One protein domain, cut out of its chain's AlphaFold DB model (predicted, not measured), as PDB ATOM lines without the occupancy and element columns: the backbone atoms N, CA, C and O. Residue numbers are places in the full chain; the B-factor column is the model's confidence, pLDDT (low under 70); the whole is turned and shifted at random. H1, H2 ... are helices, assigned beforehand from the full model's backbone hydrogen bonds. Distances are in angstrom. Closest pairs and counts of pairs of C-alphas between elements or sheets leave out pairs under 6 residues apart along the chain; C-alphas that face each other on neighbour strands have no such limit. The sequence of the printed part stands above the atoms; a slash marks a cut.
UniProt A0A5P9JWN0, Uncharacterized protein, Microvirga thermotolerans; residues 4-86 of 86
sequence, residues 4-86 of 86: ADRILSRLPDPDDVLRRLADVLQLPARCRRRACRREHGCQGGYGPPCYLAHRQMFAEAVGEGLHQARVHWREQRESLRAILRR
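This is residues 4 to 86 of the 86 residues of an uncharacterized protein of Microvirga thermotolerans (UniProt A0A5P9JWN0). One long helix, H6, makes the length of a rod, and a loose string of short helices, H1 to H4, runs along one side of it; H1 packs on residues 77 to 84 of H6, while H5 stands by its other end. The printed part has 83 residues, six named helices, H1 to H6 in chain order, and no named strand: all helix. It is loose, radius of gyration of the C-alphas 16.3 A, spanning 53 by 24 by 21 A.

H6, residues 55 to 84, touches H1, residues 4 to 8, with residues 77 to 84 alone; the closest C-alphas, of Ala 4 and Leu 84, are 5.5 A apart. With residues 69 to 73 alone it only just touches H2, residues 14 to 24, with 3 pairs of C-alphas within 8 A, the closest those of Pro 14 and Arg 70, 6.4 A, at a steep tilt of 56 degrees, opposite ways. H3, residues 29 to 32, and H4, residues 34 to 38, are apart from H6. H3 is close but not clearly touching to H2, closest C-alphas Ala 22 and Arg 32, 6.7 A. H5, residues 49 to 53, is close but not clearly touching to H6, closest C-alphas Tyr 51 and Phe 58, 7.1 A. Every O i to N i+4 pair is within hydrogen-bond range in H1, H2, H4 and H6; H5 has 0 of 1, with 1 of 2 O i to N i+3 pairs, and H3 is too short for an i+4 pair.

H6 is 43.3 A long, from C-alpha 55 at (-36.005, -18.598, 14.745) to C-alpha 84 at (-45.570, -15.075, 56.798); H2 is 15.2 A.

The printed part has no cut and no long link. Mean pLDDT of the printed part is 75.7; residues 34 to 38, 40 to 49, 51 and 86 are under 70.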
ATOM      1  N   ALA A   4     -51.065 -17.381  55.290       74.44
ATOM      2  CA  ALA A   4     -49.955 -17.354  54.351       74.44
ATOM      3  C   ALA A   4     -50.301 -18.034  53.018       74.44
ATOM      4  O   ALA A   4     -50.114 -17.445  51.953       74.44
ATOM      5  N   ASP A   5     -50.886 -19.234  53.064       75.19
ATOM      6  CA  ASP A   5     -51.301 -19.967  51.861       75.19
ATOM      7  C   ASP A   5     -52.359 -19.199  51.063       75.19
ATOM      8  O   ASP A   5     -52.365 -19.239  49.835       75.19
ATOM      9  N   ARG A   6     -53.234 -18.461  51.756       80.56
ATOM     10  CA  ARG A   6     -54.315 -17.671  51.150       80.56
ATOM     11  C   ARG A   6     -53.809 -16.407  50.443       80.56
ATOM     12  O   ARG A   6     -54.418 -15.970  49.469       80.56
ATOM     13  N   ILE A   7     -52.711 -15.821  50.924       80.94
ATOM     14  CA  ILE A   7     -52.026 -14.695  50.268       80.94
ATOM     15  C   ILE A   7     -51.215 -15.211  49.075       80.94
ATOM     16  O   ILE A   7     -51.341 -14.697  47.965       80.94
ATOM     17  N   LEU A   8     -50.446 -16.285  49.268       77.38
ATOM     18  CA  LEU A   8     -49.607 -16.878  48.224       77.38
ATOM     19  C   LEU A   8     -50.414 -17.465  47.059       77.38
ATOM     20  O   LEU A   8     -49.921 -17.485  45.931       77.38
ATOM     21  N   SER A   9     -51.650 -17.915  47.306       77.62
ATOM     22  CA  SER A   9     -52.563 -18.384  46.258       77.62
ATOM     23  C   SER A   9     -53.103 -17.260  45.370       77.62
ATOM     24  O   SER A   9     -53.668 -17.543  44.320       77.62
ATOM     25  N   ARG A  10     -52.973 -15.993  45.789       79.44
ATOM     26  CA  ARG A  10     -53.351 -14.821  44.980       79.44
ATOM     27  C   ARG A  10     -52.201 -14.300  44.124       79.44
ATOM     28  O   ARG A  10     -52.441 -13.487  43.237       79.44
ATOM     29  N   LEU A  11     -50.972 -14.753  44.379       75.44
ATOM     30  CA  LEU A  11     -49.828 -14.384  43.557       75.44
ATOM     31  C   LEU A  11     -49.846 -15.186  42.252       75.44
ATOM     32  O   LEU A  11     -50.040 -16.407  42.303       75.44
ATOM     33  N   PRO A  12     -49.627 -14.532  41.097       70.06
ATOM     34  CA  PRO A  12     -49.572 -15.223  39.822       70.06
ATOM     35  C   PRO A  12     -48.444 -16.255  39.824       70.06
ATOM     36  O   PRO A  12     -47.306 -15.957  40.187       70.06
ATOM     37  N   ASP A  13     -48.757 -17.472  39.394       76.50
ATOM     38  CA  ASP A  13     -47.741 -18.454  39.040       76.50
ATOM     39  C   ASP A  13     -47.356 -18.230  37.569       76.50
ATOM     40  O   ASP A  13     -48.252 -18.259  36.721       76.50
ATOM     41  N   PRO A  14     -46.076 -17.994  37.229       74.19
ATOM     42  CA  PRO A  14     -45.661 -17.747  35.850       74.19
ATOM     43  C   PRO A  14     -46.137 -18.818  34.866       74.19
ATOM     44  O   PRO A  14     -46.548 -18.488  33.754       74.19
ATOM     45  N   ASP A  15     -46.136 -20.093  35.263       75.75
ATOM     46  CA  ASP A  15     -46.607 -21.164  34.383       75.75
ATOM     47  C   ASP A  15     -48.144 -21.159  34.261       75.75
ATOM     48  O   ASP A  15     -48.673 -21.464  33.188       75.75
ATOM     49  N   ASP A  16     -48.874 -20.737  35.303       79.88
ATOM     50  CA  ASP A  16     -50.326 -20.526  35.227       79.88
ATOM     51  C   ASP A  16     -50.683 -19.327  34.339       79.88
ATOM     52  O   ASP A  16     -51.606 -19.414  33.533       79.88
ATOM     53  N   VAL A  17     -49.923 -18.231  34.416       79.69
ATOM     54  CA  VAL A  17     -50.100 -17.061  33.542       79.69
ATOM     55  C   VAL A  17     -49.863 -17.442  32.084       79.69
ATOM     56  O   VAL A  17     -50.695 -17.134  31.233       79.69
ATOM     57  N   LEU A  18     -48.781 -18.166  31.787       75.69
ATOM     58  CA  LEU A  18     -48.502 -18.648  30.430       75.69
ATOM     59  C   LEU A  18     -49.597 -19.585  29.915       75.69
ATOM     60  O   LEU A  18     -49.958 -19.527  28.740       75.69
ATOM     61  N   ARG A  19     -50.147 -20.436  30.787       76.50
ATOM     62  CA  ARG A  19     -51.272 -21.309  30.448       76.50
ATOM     63  C   ARG A  19     -52.531 -20.503  30.128       76.50
ATOM     64  O   ARG A  19     -53.118 -20.721  29.075       76.50
ATOM     65  N   ARG A  20     -52.903 -19.541  30.977       78.19
ATOM     66  CA  ARG A  20     -54.055 -18.650  30.748       78.19
ATOM     67  C   ARG A  20     -53.890 -17.824  29.478       78.19
ATOM     68  O   ARG A  20     -54.838 -17.677  28.719       78.19
ATOM     69  N   LEU A  21     -52.685 -17.325  29.217       76.88
ATOM     70  CA  LEU A  21     -52.378 -16.608  27.984       76.88
ATOM     71  C   LEU A  21     -52.549 -17.520  26.761       76.88
ATOM     72  O   LEU A  21     -53.155 -17.114  25.776       76.88
ATOM     73  N   ALA A  22     -52.084 -18.769  26.834       74.75
ATOM     74  CA  ALA A  22     -52.297 -19.753  25.775       74.75
ATOM     75  C   ALA A  22     -53.783 -20.085  25.552       74.75
ATOM     76  O   ALA A  22     -54.175 -20.358  24.415       74.75
ATOM     77  N   ASP A  23     -54.599 -20.061  26.613       77.19
ATOM     78  CA  ASP A  23     -56.053 -20.230  26.527       77.19
ATOM     79  C   ASP A  23     -56.706 -19.034  25.810       77.19
ATOM     80  O   ASP A  23     -57.478 -19.241  24.875       77.19
ATOM     81  N   VAL A  24     -56.340 -17.797  26.178       79.56
ATOM     82  CA  VAL A  24     -56.822 -16.554  25.537       79.56
ATOM     83  C   VAL A  24     -56.448 -16.499  24.057       79.56
ATOM     84  O   VAL A  24     -57.279 -16.163  23.218       79.56
ATOM     85  N   LEU A  25     -55.214 -16.877  23.727       75.56
ATOM     86  CA  LEU A  25     -54.716 -16.937  22.351       75.56
ATOM     87  C   LEU A  25     -55.250 -18.148  21.568       75.56
ATOM     88  O   LEU A  25     -54.845 -18.360  20.428       75.56
ATOM     89  N   GLN A  26     -56.117 -18.965  22.180       78.44
ATOM     90  CA  GLN A  26     -56.714 -20.164  21.586       78.44
ATOM     91  C   GLN A  26     -55.675 -21.112  20.972       78.44
ATOM     92  O   GLN A  26     -55.922 -21.778  19.966       78.44
ATOM     93  N   LEU A  27     -54.491 -21.211  21.590       72.19
ATOM     94  CA  LEU A  27     -53.422 -22.046  21.054       72.19
ATOM     95  C   LEU A  27     -53.860 -23.518  21.043       72.19
ATOM     96  O   LEU A  27     -54.436 -23.979  22.042       72.19
ATOM     97  N   PRO A  28     -53.541 -24.288  19.985       73.31
ATOM     98  CA  PRO A  28     -53.842 -25.712  19.928       73.31
ATOM     99  C   PRO A  28     -53.304 -26.451  21.155       73.31
ATOM    100  O   PRO A  28     -52.186 -26.191  21.610       73.31
ATOM    101  N   ALA A  29     -54.060 -27.429  21.665       73.56
ATOM    102  CA  ALA A  29     -53.711 -28.166  22.885       73.56
ATOM    103  C   ALA A  29     -52.289 -28.768  22.848       73.56
ATOM    104  O   ALA A  29     -51.606 -28.835  23.870       73.56
ATOM    105  N   ARG A  30     -51.808 -29.148  21.657       71.44
ATOM    106  CA  ARG A  30     -50.441 -29.643  21.440       71.44
ATOM    107  C   ARG A  30     -49.375 -28.585  21.761       71.44
ATOM    108  O   ARG A  30     -48.415 -28.910  22.453       71.44
ATOM    109  N   CYS A  31     -49.575 -27.328  21.358       70.00
ATOM    110  CA  CYS A  31     -48.649 -26.208  21.599       70.00
ATOM    111  C   CYS A  31     -48.566 -25.805  23.086       70.00
ATOM    112  O   CYS A  31     -47.570 -25.233  23.535       70.00
ATOM    113  N   ARG A  32     -49.584 -26.152  23.887       70.00
ATOM    114  CA  ARG A  32     -49.601 -25.906  25.342       70.00
ATOM    115  C   ARG A  32     -48.640 -26.828  26.100       70.00
ATOM    116  O   ARG A  32     -48.148 -26.459  27.170       70.00
ATOM    117  N   ARG A  33     -48.308 -28.001  25.545       71.12
ATOM    118  CA  ARG A  33     -47.452 -29.005  26.197       71.12
ATOM    119  C   ARG A  33     -45.979 -28.593  26.181       71.12
ATOM    120  O   ARG A  33     -45.437 -28.195  25.153       71.12
ATOM    121  N   ARG A  34     -45.295 -28.785  27.315       67.62
ATOM    122  CA  ARG A  34     -43.850 -28.522  27.452       67.62
ATOM    123  C   ARG A  34     -43.004 -29.349  26.475       67.62
ATOM    124  O   ARG A  34     -42.030 -28.823  25.951       67.62
ATOM    125  N   ALA A  35     -43.397 -30.598  26.206       69.81
ATOM    126  CA  ALA A  35     -42.727 -31.478  25.242       69.81
ATOM    127  C   ALA A  35     -42.712 -30.882  23.825       69.81
ATOM    128  O   ALA A  35     -41.655 -30.777  23.220       69.81
ATOM    129  N   CYS A  36     -43.844 -30.345  23.358       69.56
ATOM    130  CA  CYS A  36     -43.939 -29.729  22.034       69.56
ATOM    131  C   CYS A  36     -43.008 -28.513  21.875       69.56
ATOM    132  O   CYS A  36     -42.425 -28.327  20.811       69.56
ATOM    133  N   ARG A  37     -42.823 -27.726  22.947       67.69
ATOM    134  CA  ARG A  37     -41.848 -26.625  22.976       67.69
ATOM    135  C   ARG A  37     -40.396 -27.116  22.951       67.69
ATOM    136  O   ARG A  37     -39.581 -26.487  22.294       67.69
ATOM    137  N   ARG A  38     -40.076 -28.225  23.636       65.69
ATOM    138  CA  ARG A  38     -38.728 -28.838  23.610       65.69
ATOM    139  C   ARG A  38     -38.393 -29.474  22.262       65.69
ATOM    140  O   ARG A  38     -37.246 -29.443  21.855       65.69
ATOM    141  N   GLU A  39     -39.384 -30.055  21.598       70.62
ATOM    142  CA  GLU A  39     -39.234 -30.755  20.314       70.62
ATOM    143  C   GLU A  39     -39.375 -29.819  19.104       70.62
ATOM    144  O   GLU A  39     -39.334 -30.277  17.967       70.62
ATOM    145  N   HIS A  40     -39.599 -28.518  19.325       63.94
ATOM    146  CA  HIS A  40     -39.857 -27.523  18.274       63.94
ATOM    147  C   HIS A  40     -41.025 -27.883  17.327       63.94
ATOM    148  O   HIS A  40     -41.101 -27.398  16.199       63.94
ATOM    149  N   GLY A  41     -41.967 -28.719  17.783       62.06
ATOM    150  CA  GLY A  41     -43.041 -29.265  16.945       62.06
ATOM    151  C   GLY A  41     -44.200 -28.299  16.661       62.06
ATOM    152  O   GLY A  41     -44.991 -28.550  15.756       62.06
ATOM    153  N   CYS A  42     -44.330 -27.209  17.423       63.22
ATOM    154  CA  CYS A  42     -45.282 -26.126  17.164       63.22
ATOM    155  C   CYS A  42     -44.498 -24.842  16.901       63.22
ATOM    156  O   CYS A  42     -43.871 -24.311  17.813       63.22
ATOM    157  N   GLN A  43     -44.540 -24.359  15.657       63.09
ATOM    158  CA  GLN A  43     -43.785 -23.176  15.223       63.09
ATOM    159  C   GLN A  43     -44.542 -21.853  15.408       63.09
ATOM    160  O   GLN A  43     -44.030 -20.809  15.034       63.09
ATOM    161  N   GLY A  44     -45.739 -21.890  16.008       60.72
ATOM    162  CA  GLY A  44     -46.469 -20.676  16.374       60.72
ATOM    163  C   GLY A  44     -46.876 -19.815  15.178       60.72
ATOM    164  O   GLY A  44     -46.566 -18.635  15.158       60.72
ATOM    165  N   GLY A  45     -47.591 -20.392  14.204       58.97
ATOM    166  CA  GLY A  45     -48.173 -19.641  13.082       58.97
ATOM    167  C   GLY A  45     -47.152 -18.856  12.246       58.97
ATOM    168  O   GLY A  45     -45.946 -19.077  12.335       58.97
ATOM    169  N   TYR A  46     -47.636 -17.944  11.401       58.97
ATOM    170  CA  TYR A  46     -46.755 -17.000  10.714       58.97
ATOM    171  C   TYR A  46     -46.292 -15.938  11.718       58.97
ATOM    172  O   TYR A  46     -47.030 -15.011  12.043       58.97
ATOM    173  N   GLY A  47     -45.068 -16.096  12.225       61.72
ATOM    174  CA  GLY A  47     -44.354 -15.013  12.898       61.72
ATOM    175  C   GLY A  47     -44.019 -13.871  11.923       61.72
ATOM    176  O   GLY A  47     -44.176 -14.029  10.709       61.72
ATOM    177  N   PRO A  48     -43.540 -12.716  12.422       63.81
ATOM    178  CA  PRO A  48     -43.057 -11.637  11.560       63.81
ATOM    179  C   PRO A  48     -42.006 -12.160  10.559       63.81
ATOM    180  O   PRO A  48     -41.327 -13.136  10.869       63.81
ATOM    181  N   PRO A  49     -41.815 -11.540   9.380       68.50
ATOM    182  CA  PRO A  49     -40.960 -12.092   8.317       68.50
ATOM    183  C   PRO A  49     -39.534 -12.456   8.770       68.50
ATOM    184  O   PRO A  49     -38.959 -13.440   8.310       68.50
ATOM    185  N   CYS A  50     -38.983 -11.707   9.730       70.25
ATOM    186  CA  CYS A  50     -37.670 -11.962  10.326       70.25
ATOM    187  C   CYS A  50     -37.632 -13.182  11.269       70.25
ATOM    188  O   CYS A  50     -36.562 -13.728  11.527       70.25
ATOM    189  N   TYR A  51     -38.778 -13.647  11.769       68.69
ATOM    190  CA  TYR A  51     -38.875 -14.769  12.701       68.69
ATOM    191  C   TYR A  51     -38.353 -16.066  12.091       68.69
ATOM    192  O   TYR A  51     -37.572 -16.767  12.726       68.69
ATOM    193  N   LEU A  52     -38.732 -16.376  10.848       70.81
ATOM    194  CA  LEU A  52     -38.305 -17.619  10.200       70.81
ATOM    195  C   LEU A  52     -36.790 -17.635   9.941       70.81
ATOM    196  O   LEU A  52     -36.159 -18.682  10.086       70.81
ATOM    197  N   ALA A  53     -36.206 -16.473   9.632       78.56
ATOM    198  CA  ALA A  53     -34.769 -16.305   9.421       78.56
ATOM    199  C   ALA A  53     -33.957 -16.371  10.727       78.56
ATOM    200  O   ALA A  53     -32.832 -16.864  10.731       78.56
ATOM    201  N   HIS A  54     -34.533 -15.924  11.847       76.94
ATOM    202  CA  HIS A  54     -33.848 -15.819  13.142       76.94
ATOM    203  C   HIS A  54     -34.497 -16.681  14.236       76.94
ATOM    204  O   HIS A  54     -34.400 -16.374  15.423       76.94
ATOM    205  N   ARG A  55     -35.158 -17.781  13.852       73.19
ATOM    206  CA  ARG A  55     -36.005 -18.598  14.745       73.19
ATOM    207  C   ARG A  55     -35.315 -19.007  16.045       73.19
ATOM    208  O   ARG A  55     -35.940 -19.041  17.100       73.19
ATOM    209  N   GLN A  56     -34.026 -19.328  15.952       78.62
ATOM    210  CA  GLN A  56     -33.233 -19.816  17.066       78.62
ATOM    211  C   GLN A  56     -32.951 -18.695  18.068       78.62
ATOM    212  O   GLN A  56     -33.224 -18.877  19.246       78.62
ATOM    213  N   MET A  57     -32.567 -17.511  17.583       78.81
ATOM    214  CA  MET A  57     -32.395 -16.311  18.408       78.81
ATOM    215  C   MET A  57     -33.679 -15.973  19.182       78.81
ATOM    216  O   MET A  57     -33.627 -15.716  20.381       78.81
ATOM    217  N   PHE A  58     -34.846 -16.020  18.527       72.31
ATOM    218  CA  PHE A  58     -36.125 -15.791  19.213       72.31
ATOM    219  C   PHE A  58     -36.424 -16.867  20.266       72.31
ATOM    220  O   PHE A  58     -36.865 -16.543  21.368       72.31
ATOM    221  N   ALA A  59     -36.202 -18.143  19.940       75.62
ATOM    222  CA  ALA A  59     -36.439 -19.245  20.868       75.62
ATOM    223  C   ALA A  59     -35.515 -19.183  22.096       75.62
ATOM    224  O   ALA A  59     -35.979 -19.417  23.213       75.62
ATOM    225  N   GLU A  60     -34.243 -18.837  21.898       78.31
ATOM    226  CA  GLU A  60     -33.245 -18.652  22.954       78.31
ATOM    227  C   GLU A  60     -33.613 -17.466  23.849       78.31
ATOM    228  O   GLU A  60     -33.771 -17.651  25.055       78.31
ATOM    229  N   ALA A  61     -33.900 -16.296  23.269       75.94
ATOM    230  CA  ALA A  61     -34.292 -15.105  24.024       75.94
ATOM    231  C   ALA A  61     -35.556 -15.333  24.874       75.94
ATOM    232  O   ALA A  61     -35.613 -14.959  26.048       75.94
ATOM    233  N   VAL A  62     -36.573 -16.000  24.311       77.31
ATOM    234  CA  VAL A  62     -37.783 -16.376  25.062       77.31
ATOM    235  C   VAL A  62     -37.452 -17.409  26.142       77.31
ATOM    236  O   VAL A  62     -37.966 -17.321  27.257       77.31
ATOM    237  N   GLY A  63     -36.603 -18.393  25.840       76.19
ATOM    238  CA  GLY A  63     -36.173 -19.415  26.790       76.19
ATOM    239  C   GLY A  63     -35.475 -18.826  28.017       76.19
ATOM    240  O   GLY A  63     -35.861 -19.136  29.148       76.19
ATOM    241  N   GLU A  64     -34.500 -17.947  27.795       81.38
ATOM    242  CA  GLU A  64     -33.734 -17.260  28.838       81.38
ATOM    243  C   GLU A  64     -34.616 -16.323  29.666       81.38
ATOM    244  O   GLU A  64     -34.647 -16.438  30.895       81.38
ATOM    245  N   GLY A  65     -35.411 -15.470  29.011       81.06
ATOM    246  CA  GLY A  65     -36.319 -14.551  29.701       81.06
ATOM    247  C   GLY A  65     -37.339 -15.285  30.578       81.06
ATOM    248  O   GLY A  65     -37.564 -14.919  31.734       81.06
ATOM    249  N   LEU A  66     -37.908 -16.392  30.083       80.94
ATOM    250  CA  LEU A  66     -38.819 -17.226  30.872       80.94
ATOM    251  C   LEU A  66     -38.114 -17.953  32.021       80.94
ATOM    252  O   LEU A  66     -38.734 -18.192  33.059       80.94
ATOM    253  N   HIS A  67     -36.852 -18.353  31.856       83.31
ATOM    254  CA  HIS A  67     -36.082 -18.954  32.940       83.31
ATOM    255  C   HIS A  67     -35.852 -17.949  34.074       83.31
ATOM    256  O   HIS A  67     -36.196 -18.247  35.218       83.31
ATOM    257  N   GLN A  68     -35.370 -16.747  33.749       84.81
ATOM    258  CA  GLN A  68     -35.140 -15.677  34.723       84.81
ATOM    259  C   GLN A  68     -36.430 -15.292  35.456       84.81
ATOM    260  O   GLN A  68     -36.448 -15.235  36.685       84.81
ATOM    261  N   ALA A  69     -37.543 -15.136  34.730       82.56
ATOM    262  CA  ALA A  69     -38.843 -14.851  35.335       82.56
ATOM    263  C   ALA A  69     -39.285 -15.946  36.324       82.56
ATOM    264  O   ALA A  69     -39.772 -15.642  37.414       82.56
ATOM    265  N   ARG A  70     -39.092 -17.230  35.983       85.00
ATOM    266  CA  ARG A  70     -39.397 -18.348  36.895       85.00
ATOM    267  C   ARG A  70     -38.528 -18.334  38.146       85.00
ATOM    268  O   ARG A  70     -39.032 -18.651  39.220       85.00
ATOM    269  N   VAL A  71     -37.234 -18.043  38.010       88.25
ATOM    270  CA  VAL A  71     -36.312 -17.936  39.152       88.25
ATOM    271  C   VAL A  71     -36.774 -16.815  40.079       88.25
ATOM    272  O   VAL A  71     -37.092 -17.092  41.232       88.25
ATOM    273  N   HIS A  72     -36.964 -15.611  39.539       86.00
ATOM    274  CA  HIS A  72     -37.408 -14.446  40.299       86.00
ATOM    275  C   HIS A  72     -38.697 -14.712  41.095       86.00
ATOM    276  O   HIS A  72     -38.745 -14.519  42.308       86.00
ATOM    277  N   TRP A  73     -39.754 -15.208  40.445       83.88
ATOM    278  CA  TRP A  73     -41.036 -15.428  41.124       83.88
ATOM    279  C   TRP A  73     -41.004 -16.561  42.152       83.88
ATOM    280  O   TRP A  73     -41.770 -16.535  43.118       83.88
ATOM    281  N   ARG A  74     -40.119 -17.548  41.982       86.88
ATOM    282  CA  ARG A  74     -39.884 -18.584  42.993       86.88
ATOM    283  C   ARG A  74     -39.270 -17.976  44.251       86.88
ATOM    284  O   ARG A  74     -39.812 -18.184  45.332       86.88
ATOM    285  N   GLU A  75     -38.218 -17.178  44.092       89.44
ATOM    286  CA  GLU A  75     -37.531 -16.494  45.194       89.44
ATOM    287  C   GLU A  75     -38.476 -15.547  45.941       89.44
ATOM    288  O   GLU A  75     -38.540 -15.571  47.170       89.44
ATOM    289  N   GLN A  76     -39.295 -14.775  45.215       86.44
ATOM    290  CA  GLN A  76     -40.311 -13.910  45.829       86.44
ATOM    291  C   GLN A  76     -41.307 -14.711  46.680       86.44
ATOM    292  O   GLN A  76     -41.605 -14.333  47.815       86.44
ATOM    293  N   ARG A  77     -41.798 -15.851  46.174       86.06
ATOM    294  CA  ARG A  77     -42.724 -16.722  46.921       86.06
ATOM    295  C   ARG A  77     -42.066 -17.352  48.146       86.06
ATOM    296  O   ARG A  77     -42.728 -17.506  49.170       86.06
ATOM    297  N   GLU A  78     -40.797 -17.733  48.056       87.50
ATOM    298  CA  GLU A  78     -40.032 -18.274  49.184       87.50
ATOM    299  C   GLU A  78     -39.795 -17.216  50.267       87.50
ATOM    300  O   GLU A  78     -40.068 -17.478  51.439       87.50
ATOM    301  N   SER A  79     -39.404 -16.002  49.875       87.31
ATOM    302  CA  SER A  79     -39.237 -14.864  50.784       87.31
ATOM    303  C   SER A  79     -40.538 -14.529  51.522       87.31
ATOM    304  O   SER A  79     -40.575 -14.479  52.753       87.31
ATOM    305  N   LEU A  80     -41.654 -14.421  50.794       85.12
ATOM    306  CA  LEU A  80     -42.976 -14.194  51.387       85.12
ATOM    307  C   LEU A  80     -43.399 -15.320  52.334       85.12
ATOM    308  O   LEU A  80     -43.945 -15.042  53.399       85.12
ATOM    309  N   ARG A  81     -43.124 -16.590  52.001       86.06
ATOM    310  CA  ARG A  81     -43.365 -17.711  52.926       86.06
ATOM    311  C   ARG A  81     -42.573 -17.564  54.218       86.06
ATOM    312  O   ARG A  81     -43.114 -17.875  55.273       86.06
ATOM    313  N   ALA A  82     -41.317 -17.129  54.145       86.31
ATOM    314  CA  ALA A  82     -40.485 -16.933  55.327       86.31
ATOM    315  C   ALA A  82     -41.013 -15.793  56.213       86.31
ATOM    316  O   ALA A  82     -41.076 -15.958  57.429       86.31
ATOM    317  N   ILE A  83     -41.455 -14.684  55.609       85.69
ATOM    318  CA  ILE A  83     -42.068 -13.550  56.320       85.69
ATOM    319  C   ILE A  83     -43.365 -13.977  57.010       85.69
ATOM    320  O   ILE A  83     -43.557 -13.682  58.180       85.69
ATOM    321  N   LEU A  84     -44.238 -14.702  56.305       82.88
ATOM    322  CA  LEU A  84     -45.570 -15.075  56.798       82.88
ATOM    323  C   LEU A  84     -45.569 -16.253  57.793       82.88
ATOM    324  O   LEU A  84     -46.628 -16.613  58.303       82.88
ATOM    325  N   ARG A  85     -44.418 -16.902  58.012       77.44
ATOM    326  CA  ARG A  85     -44.223 -17.943  59.040       77.44
ATOM    327  C   ARG A  85     -43.736 -17.383  60.381       77.44
ATOM    328  O   ARG A  85     -43.717 -18.141  61.348       77.44
ATOM    329  N   ARG A  86     -43.295 -16.123  60.410       59.09
ATOM    330  CA  ARG A  86     -43.032 -15.374  61.645       59.09
ATOM    331  C   ARG A  86     -44.331 -14.793  62.182       59.09
ATOM    332  O   ARG A  86     -44.408 -14.681  63.420       59.09
TER     333      ARG A  86